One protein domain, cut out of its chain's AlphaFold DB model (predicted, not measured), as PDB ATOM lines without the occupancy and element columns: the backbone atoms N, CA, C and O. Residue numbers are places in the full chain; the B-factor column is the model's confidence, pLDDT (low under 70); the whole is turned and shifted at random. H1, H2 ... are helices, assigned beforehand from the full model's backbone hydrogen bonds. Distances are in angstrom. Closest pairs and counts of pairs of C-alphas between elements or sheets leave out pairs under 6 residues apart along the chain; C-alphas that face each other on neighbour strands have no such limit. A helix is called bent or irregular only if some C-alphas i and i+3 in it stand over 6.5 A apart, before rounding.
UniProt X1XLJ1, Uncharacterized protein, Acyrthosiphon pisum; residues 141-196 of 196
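What this domain is: This is residues 141 to 196 of the 196 residues of an uncharacterized protein of Acyrthosiphon pisum (UniProt X1XLJ1). The model is an open string of four helices without a common core: the longest, H1, sticks out with residues 141 to 153 as an arm, H2 and H3 follow as a V whose two helices meet near their link, and H4 stands off beyond the far end of H3. The printed part has 56 residues with four named helices, in the order H1, H2, H3, H4, and no named strand, and its class is all helix. It is loose, with a radius of gyration of the C-alphas of 14.5 A, and flat, spanning 44 by 34 by 17 A.

Where its parts are: H1, residues 141 to 154, begins at C-alpha 141 (-23.213, -29.823, -7.704) and is 20.1 A long. H2 is residues 158 to 168, 15.4 A, and H3 is residues 175 to 183, 13.1 A. H4, residues 187 to 194, is 11.5 A long and ends at C-alpha 194 (-43.533, -39.001, 12.473). H4 is irregular: C-alphas 188 and 191 are 7.1 A apart.

How they stand to each other: H1 is apart from H2, H3 and H4. H2 and H3 only just touch, with 3 pairs of C-alphas within 8 A, and touch only at the corner by their link. Their closest C-alphas, those of Thr 168 and Trp 177, are 5.2 A apart. They run opposite ways at a steep tilt of 54 degrees. H4 is apart from H2 and from H3, and residues 186 to 192, of which 187 to 192 belong to H4, stand free. In H1, H2 and H3 every O i to N i+4 pair is within hydrogen-bond range; in H4 1 of 4 is, beside 3 of 5 O i to N i+3 pairs.

The domain as a whole: The C-alphas farthest apart, those of Thr 141 and Asn 173, are 44.3 A apart. The printed part has no cut. The links H1 to H2 and H3 to H4 are tight, and that from H2 to H3 is short. The mean pLDDT of the printed part is 85.4, and residues 195 to 196 are under 70.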
ATOM      1  N   THR A 141     -23.932 -28.614  -7.285       87.31
ATOM      2  CA  THR A 141     -23.213 -29.823  -7.704       87.31
ATOM      3  C   THR A 141     -22.487 -30.503  -6.543       87.31
ATOM      4  O   THR A 141     -22.597 -31.717  -6.376       87.31
ATOM      5  N   VAL A 142     -21.802 -29.737  -5.691       85.69
ATOM      6  CA  VAL A 142     -21.090 -30.260  -4.516       85.69
ATOM      7  C   VAL A 142     -22.083 -30.740  -3.464       85.69
ATOM      8  O   VAL A 142     -21.865 -31.774  -2.834       85.69
ATOM      9  N   ILE A 143     -23.203 -30.034  -3.300       81.81
ATOM     10  CA  ILE A 143     -24.275 -30.445  -2.386       81.81
ATOM     11  C   ILE A 143     -24.909 -31.759  -2.854       81.81
ATOM     12  O   ILE A 143     -25.103 -32.660  -2.037       81.81
ATOM     13  N   LYS A 144     -25.203 -31.895  -4.154       89.88
ATOM     14  CA  LYS A 144     -25.728 -33.140  -4.738       89.88
ATOM     15  C   LYS A 144     -24.767 -34.303  -4.525       89.88
ATOM     16  O   LYS A 144     -25.195 -35.325  -4.001       89.88
ATOM     17  N   LYS A 145     -23.478 -34.106  -4.805       91.69
ATOM     18  CA  LYS A 145     -22.456 -35.135  -4.593       91.69
ATOM     19  C   LYS A 145     -22.364 -35.560  -3.126       91.69
ATOM     20  O   LYS A 145     -22.462 -36.740  -2.824       91.69
ATOM     21  N   LYS A 146     -22.298 -34.607  -2.188       85.69
ATOM     22  CA  LYS A 146     -22.295 -34.922  -0.746       85.69
ATOM     23  C   LYS A 146     -23.558 -35.659  -0.299       85.69
ATOM     24  O   LYS A 146     -23.487 -36.516   0.577       85.69
ATOM     25  N   LYS A 147     -24.716 -35.322  -0.872       88.12
ATOM     26  CA  LYS A 147     -25.972 -36.033  -0.615       88.12
ATOM     27  C   LYS A 147     -25.892 -37.476  -1.116       88.12
ATOM     28  O   LYS A 147     -26.317 -38.372  -0.396       88.12
ATOM     29  N   GLU A 148     -25.376 -37.691  -2.320       92.69
ATOM     30  CA  GLU A 148     -25.184 -39.024  -2.901       92.69
ATOM     31  C   GLU A 148     -24.209 -39.850  -2.060       92.69
ATOM     32  O   GLU A 148     -24.574 -40.941  -1.631       92.69
ATOM     33  N   ASP A 149     -23.047 -39.294  -1.708       89.50
ATOM     34  CA  ASP A 149     -22.051 -39.934  -0.840       89.50
ATOM     35  C   ASP A 149     -22.653 -40.320   0.522       89.50
ATOM     36  O   ASP A 149     -22.430 -41.416   1.040       89.50
ATOM     37  N   PHE A 150     -23.473 -39.438   1.099       85.06
ATOM     38  CA  PHE A 150     -24.159 -39.710   2.358       85.06
ATOM     39  C   PHE A 150     -25.203 -40.822   2.219       85.06
ATOM     40  O   PHE A 150     -25.249 -41.720   3.057       85.06
ATOM     41  N   ILE A 151     -26.017 -40.815   1.158       84.81
ATOM     42  CA  ILE A 151     -26.976 -41.897   0.896       84.81
ATOM     43  C   ILE A 151     -26.232 -43.220   0.707       84.81
ATOM     44  O   ILE A 151     -26.629 -44.212   1.310       84.81
ATOM     45  N   LEU A 152     -25.123 -43.219  -0.036       86.62
ATOM     46  CA  LEU A 152     -24.279 -44.397  -0.229       86.62
ATOM     47  C   LEU A 152     -23.744 -44.939   1.101       86.62
ATOM     48  O   LEU A 152     -23.758 -46.148   1.312       86.62
ATOM     49  N   SER A 153     -23.361 -44.057   2.031       81.69
ATOM     50  CA  SER A 153     -22.929 -44.460   3.377       81.69
ATOM     51  C   SER A 153     -24.041 -45.097   4.223       81.69
ATOM     52  O   SER A 153     -23.755 -45.883   5.125       81.69
ATOM     53  N   LEU A 154     -25.308 -44.774   3.941       77.25
ATOM     54  CA  LEU A 154     -26.473 -45.352   4.615       77.25
ATOM     55  C   LEU A 154     -26.962 -46.639   3.940       77.25
ATOM     56  O   LEU A 154     -27.560 -47.495   4.596       77.25
ATOM     57  N   THR A 155     -26.744 -46.772   2.631       82.50
ATOM     58  CA  THR A 155     -27.136 -47.961   1.877       82.50
ATOM     59  C   THR A 155     -26.197 -49.119   2.177       82.50
ATOM     60  O   THR A 155     -24.980 -48.995   2.101       82.50
ATOM     61  N   MET A 156     -26.775 -50.277   2.486       83.12
ATOM     62  CA  MET A 156     -26.032 -51.523   2.646       83.12
ATOM     63  C   MET A 156     -26.377 -52.479   1.512       83.12
ATOM     64  O   MET A 156     -27.547 -52.592   1.130       83.12
ATOM     65  N   THR A 157     -25.371 -53.200   1.020       89.44
ATOM     66  CA  THR A 157     -25.576 -54.302   0.078       89.44
ATOM     67  C   THR A 157     -26.399 -55.417   0.723       89.44
ATOM     68  O   THR A 157     -26.403 -55.588   1.944       89.44
ATOM     69  N   GLU A 158     -27.097 -56.199  -0.103       87.75
ATOM     70  CA  GLU A 158     -27.940 -57.306   0.372       87.75
ATOM     71  C   GLU A 158     -27.132 -58.332   1.179       87.75
ATOM     72  O   GLU A 158     -27.536 -58.771   2.254       87.75
ATOM     73  N   THR A 159     -25.922 -58.636   0.712       90.44
ATOM     74  CA  THR A 159     -24.997 -59.550   1.388       90.44
ATOM     75  C   THR A 159     -24.591 -59.039   2.770       90.44
ATOM     76  O   THR A 159     -24.627 -59.797   3.739       90.44
ATOM     77  N   ALA A 160     -24.274 -57.747   2.894       88.31
ATOM     78  CA  ALA A 160     -23.938 -57.134   4.175       88.31
ATOM     79  C   ALA A 160     -25.136 -57.113   5.135       88.31
ATOM     80  O   ALA A 160     -24.954 -57.254   6.345       88.31
ATOM     81  N   ARG A 161     -26.364 -56.986   4.611       88.38
ATOM     82  CA  ARG A 161     -27.591 -57.033   5.417       88.38
ATOM     83  C   ARG A 161     -27.795 -58.408   6.053       88.38
ATOM     84  O   ARG A 161     -28.032 -58.475   7.254       88.38
ATOM     85  N   HIS A 162     -27.629 -59.484   5.284       92.31
ATOM     86  CA  HIS A 162     -27.738 -60.850   5.806       92.31
ATOM     87  C   HIS A 162     -26.653 -61.191   6.831       92.31
ATOM     88  O   HIS A 162     -26.919 -61.886   7.811       92.31
ATOM     89  N   ILE A 163     -25.426 -60.699   6.636       93.00
ATOM     90  CA  ILE A 163     -24.351 -60.872   7.623       93.00
ATOM     91  C   ILE A 163     -24.726 -60.161   8.928       93.00
ATOM     92  O   ILE A 163     -24.677 -60.772   9.995       93.00
ATOM     93  N   LEU A 164     -25.178 -58.905   8.833       90.06
ATOM     94  CA  LEU A 164     -25.572 -58.117   9.998       90.06
ATOM     95  C   LEU A 164     -26.742 -58.754  10.759       90.06
ATOM     96  O   LEU A 164     -26.740 -58.774  11.990       90.06
ATOM     97  N   GLU A 165     -27.728 -59.297  10.043       91.81
ATOM     98  CA  GLU A 165     -28.844 -60.048  10.624       91.81
ATOM     99  C   GLU A 165     -28.337 -61.248  11.432       91.81
ATOM    100  O   GLU A 165     -28.655 -61.366  12.617       91.81
ATOM    101  N   ARG A 166     -27.477 -62.091  10.839       92.31
ATOM    102  CA  ARG A 166     -26.898 -63.266  11.517       92.31
ATOM    103  C   ARG A 166     -26.135 -62.888  12.786       92.31
ATOM    104  O   ARG A 166     -26.306 -63.525  13.822       92.31
ATOM    105  N   GLU A 167     -25.323 -61.838  12.727       91.31
ATOM    106  CA  GLU A 167     -24.517 -61.363  13.861       91.31
ATOM    107  C   GLU A 167     -25.352 -60.718  14.976       91.31
ATOM    108  O   GLU A 167     -24.893 -60.583  16.115       91.31
ATOM    109  N   THR A 168     -26.579 -60.297  14.667       91.00
ATOM    110  CA  THR A 168     -27.461 -59.613  15.614       91.00
ATOM    111  C   THR A 168     -28.706 -60.411  15.999       91.00
ATOM    112  O   THR A 168     -29.530 -59.910  16.763       91.00
ATOM    113  N   MET A 169     -28.801 -61.688  15.601       91.19
ATOM    114  CA  MET A 169     -29.926 -62.574  15.945       91.19
ATOM    115  C   MET A 169     -30.200 -62.680  17.448       91.19
ATOM    116  O   MET A 169     -31.340 -62.878  17.857       91.19
ATOM    117  N   GLN A 170     -29.171 -62.530  18.285       90.62
ATOM    118  CA  GLN A 170     -29.299 -62.580  19.745       90.62
ATOM    119  C   GLN A 170     -29.919 -61.306  20.354       90.62
ATOM    120  O   GLN A 170     -30.101 -61.229  21.569       90.62
ATOM    121  N   GLN A 171     -30.253 -60.308  19.526       89.62
ATOM    122  CA  GLN A 171     -30.966 -59.084  19.893       89.62
ATOM    123  C   GLN A 171     -30.366 -58.402  21.134       89.62
ATOM    124  O   GLN A 171     -29.228 -57.942  21.100       89.62
ATOM    125  N   ALA A 172     -31.112 -58.341  22.243       88.12
ATOM    126  CA  ALA A 172     -30.709 -57.680  23.482       88.12
ATOM    127  C   ALA A 172     -29.462 -58.294  24.144       88.12
ATOM    128  O   ALA A 172     -28.846 -57.641  24.979       88.12
ATOM    129  N   ASN A 173     -29.061 -59.505  23.752       89.81
ATOM    130  CA  ASN A 173     -27.835 -60.138  24.238       89.81
ATOM    131  C   ASN A 173     -26.612 -59.835  23.347       89.81
ATOM    132  O   ASN A 173     -25.508 -60.264  23.664       89.81
ATOM    133  N   SER A 174     -26.779 -59.081  22.253       90.88
ATOM    134  CA  SER A 174     -25.691 -58.656  21.366       90.88
ATOM    135  C   SER A 174     -25.410 -57.164  21.522       90.88
ATOM    136  O   SER A 174     -26.254 -56.310  21.250       90.88
ATOM    137  N   GLN A 175     -24.172 -56.817  21.880       90.31
ATOM    138  CA  GLN A 175     -23.748 -55.416  21.938       90.31
ATOM    139  C   GLN A 175     -23.863 -54.728  20.568       90.31
ATOM    140  O   GLN A 175     -24.213 -53.549  20.477       90.31
ATOM    141  N   ARG A 176     -23.616 -55.482  19.489       89.69
ATOM    142  CA  ARG A 176     -23.699 -54.994  18.108       89.69
ATOM    143  C   ARG A 176     -25.127 -54.587  17.738       89.69
ATOM    144  O   ARG A 176     -25.309 -53.552  17.104       89.69
ATOM    145  N   TRP A 177     -26.136 -55.314  18.222       91.44
ATOM    146  CA  TRP A 177     -27.546 -54.960  18.029       91.44
ATOM    147  C   TRP A 177     -27.890 -53.583  18.609       91.44
ATOM    148  O   TRP A 177     -28.555 -52.786  17.950       91.44
ATOM    149  N   PHE A 178     -27.395 -53.248  19.806       89.94
ATOM    150  CA  PHE A 178     -27.639 -51.930  20.406       89.94
ATOM    151  C   PHE A 178     -26.977 -50.785  19.637       89.94
ATOM    152  O   PHE A 178     -27.562 -49.704  19.530       89.94
ATOM    153  N   VAL A 179     -25.766 -51.002  19.116       89.44
ATOM    154  CA  VAL A 179     -25.050 -50.001  18.309       89.44
ATOM    155  C   VAL A 179     -25.816 -49.722  17.016       89.44
ATOM    156  O   VAL A 179     -26.135 -48.568  16.734       89.44
ATOM    157  N   GLU A 180     -26.201 -50.769  16.288       88.56
ATOM    158  CA  GLU A 180     -26.963 -50.640  15.043       88.56
ATOM    159  C   GLU A 180     -28.341 -50.016  15.268       88.56
ATOM    160  O   GLU A 180     -28.759 -49.128  14.525       88.56
ATOM    161  N   ARG A 181     -29.034 -50.409  16.342       88.44
ATOM    162  CA  ARG A 181     -30.350 -49.868  16.700       88.44
ATOM    163  C   ARG A 181     -30.302 -48.383  17.077       88.44
ATOM    164  O   ARG A 181     -31.292 -47.685  16.878       88.44
ATOM    165  N   ARG A 182     -29.178 -47.883  17.606       84.25
ATOM    166  CA  ARG A 182     -28.981 -46.450  17.901       84.25
ATOM    167  C   ARG A 182     -28.786 -45.622  16.630       84.25
ATOM    168  O   ARG A 182     -29.216 -44.474  16.586       84.25
ATOM    169  N   ASN A 183     -28.163 -46.212  15.616       83.06
ATOM    170  CA  ASN A 183     -27.827 -45.535  14.365       83.06
ATOM    171  C   ASN A 183     -28.960 -45.589  13.325       83.06
ATOM    172  O   ASN A 183     -28.846 -44.971  12.268       83.06
ATOM    173  N   ARG A 184     -30.047 -46.327  13.596       82.62
ATOM    174  CA  ARG A 184     -31.117 -46.621  12.632       82.62
ATOM    175  C   ARG A 184     -32.497 -46.260  13.171       82.62
ATOM    176  O   ARG A 184     -32.798 -46.441  14.350       82.62
ATOM    177  N   LEU A 185     -33.378 -45.822  12.274       81.88
ATOM    178  CA  LEU A 185     -34.809 -45.749  12.558       81.88
ATOM    179  C   LEU A 185     -35.365 -47.171  12.639       81.88
ATOM    180  O   LEU A 185     -35.197 -47.967  11.719       81.88
ATOM    181  N   THR A 186     -36.017 -47.494  13.752       86.38
ATOM    182  CA  THR A 186     -36.590 -48.825  13.985       86.38
ATOM    183  C   THR A 186     -38.101 -48.756  14.080       86.38
ATOM    184  O   THR A 186     -38.642 -47.733  14.500       86.38
ATOM    185  N   ALA A 187     -38.781 -49.854  13.740       84.69
ATOM    186  CA  ALA A 187     -40.242 -49.927  13.717       84.69
ATOM    187  C   ALA A 187     -40.893 -49.422  15.019       84.69
ATOM    188  O   ALA A 187     -41.837 -48.641  14.974       84.69
ATOM    189  N   SER A 188     -40.340 -49.783  16.180       83.94
ATOM    190  CA  SER A 188     -40.879 -49.366  17.482       83.94
ATOM    191  C   SER A 188     -40.658 -47.893  17.832       83.94
ATOM    192  O   SER A 188     -41.411 -47.362  18.641       83.94
ATOM    193  N   ASN A 189     -39.685 -47.212  17.217       80.56
ATOM    194  CA  ASN A 189     -39.447 -45.781  17.447       80.56
ATOM    195  C   ASN A 189     -39.992 -44.901  16.310       80.56
ATOM    196  O   ASN A 189     -40.061 -43.684  16.452       80.56
ATOM    197  N   PHE A 190     -40.373 -45.499  15.181       83.88
ATOM    198  CA  PHE A 190     -40.776 -44.792  13.967       83.88
ATOM    199  C   PHE A 190     -41.981 -43.868  14.193       83.88
ATOM    200  O   PHE A 190     -41.927 -42.690  13.842       83.88
ATOM    201  N   GLY A 191     -43.025 -44.355  14.875       79.38
ATOM    202  CA  GLY A 191     -44.220 -43.555  15.176       79.38
ATOM    203  C   GLY A 191     -43.927 -42.315  16.029       79.38
ATOM    204  O   GLY A 191     -44.557 -41.275  15.856       79.38
ATOM    205  N   THR A 192     -42.919 -42.374  16.903       75.62
ATOM    206  CA  THR A 192     -42.520 -41.239  17.749       75.62
ATOM    207  C   THR A 192     -41.887 -40.096  16.951       75.62
ATOM    208  O   THR A 192     -41.962 -38.947  17.384       75.62
ATOM    209  N   TYR A 193     -41.264 -40.396  15.807       73.62
ATOM    210  CA  TYR A 193     -40.593 -39.404  14.962       73.62
ATOM    211  C   TYR A 193     -41.486 -38.821  13.861       73.62
ATOM    212  O   TYR A 193     -41.162 -37.758  13.348       73.62
ATOM    213  N   ILE A 194     -42.592 -39.483  13.503       71.94
ATOM    214  CA  ILE A 194     -43.533 -39.001  12.473       71.94
ATOM    215  C   ILE A 194     -44.645 -38.124  13.053       71.94
ATOM    216  O   ILE A 194     -45.116 -37.212  12.384       71.94
ATOM    217  N   HIS A 195     -45.075 -38.389  14.287       56.84
ATOM    218  CA  HIS A 195     -46.193 -37.676  14.916       56.84
ATOM    219  C   HIS A 195     -45.766 -36.499  15.814       56.84
ATOM    220  O   HIS A 195     -46.570 -36.014  16.611       56.84
ATOM    221  N   LYS A 196     -44.514 -36.048  15.708       46.09
ATOM    222  CA  LYS A 196     -43.982 -34.843  16.360       46.09
ATOM    223  C   LYS A 196     -43.631 -33.795  15.319       46.09
ATOM    224  O   LYS A 196     -43.857 -32.607  15.628       46.09
TER     225      LYS A 196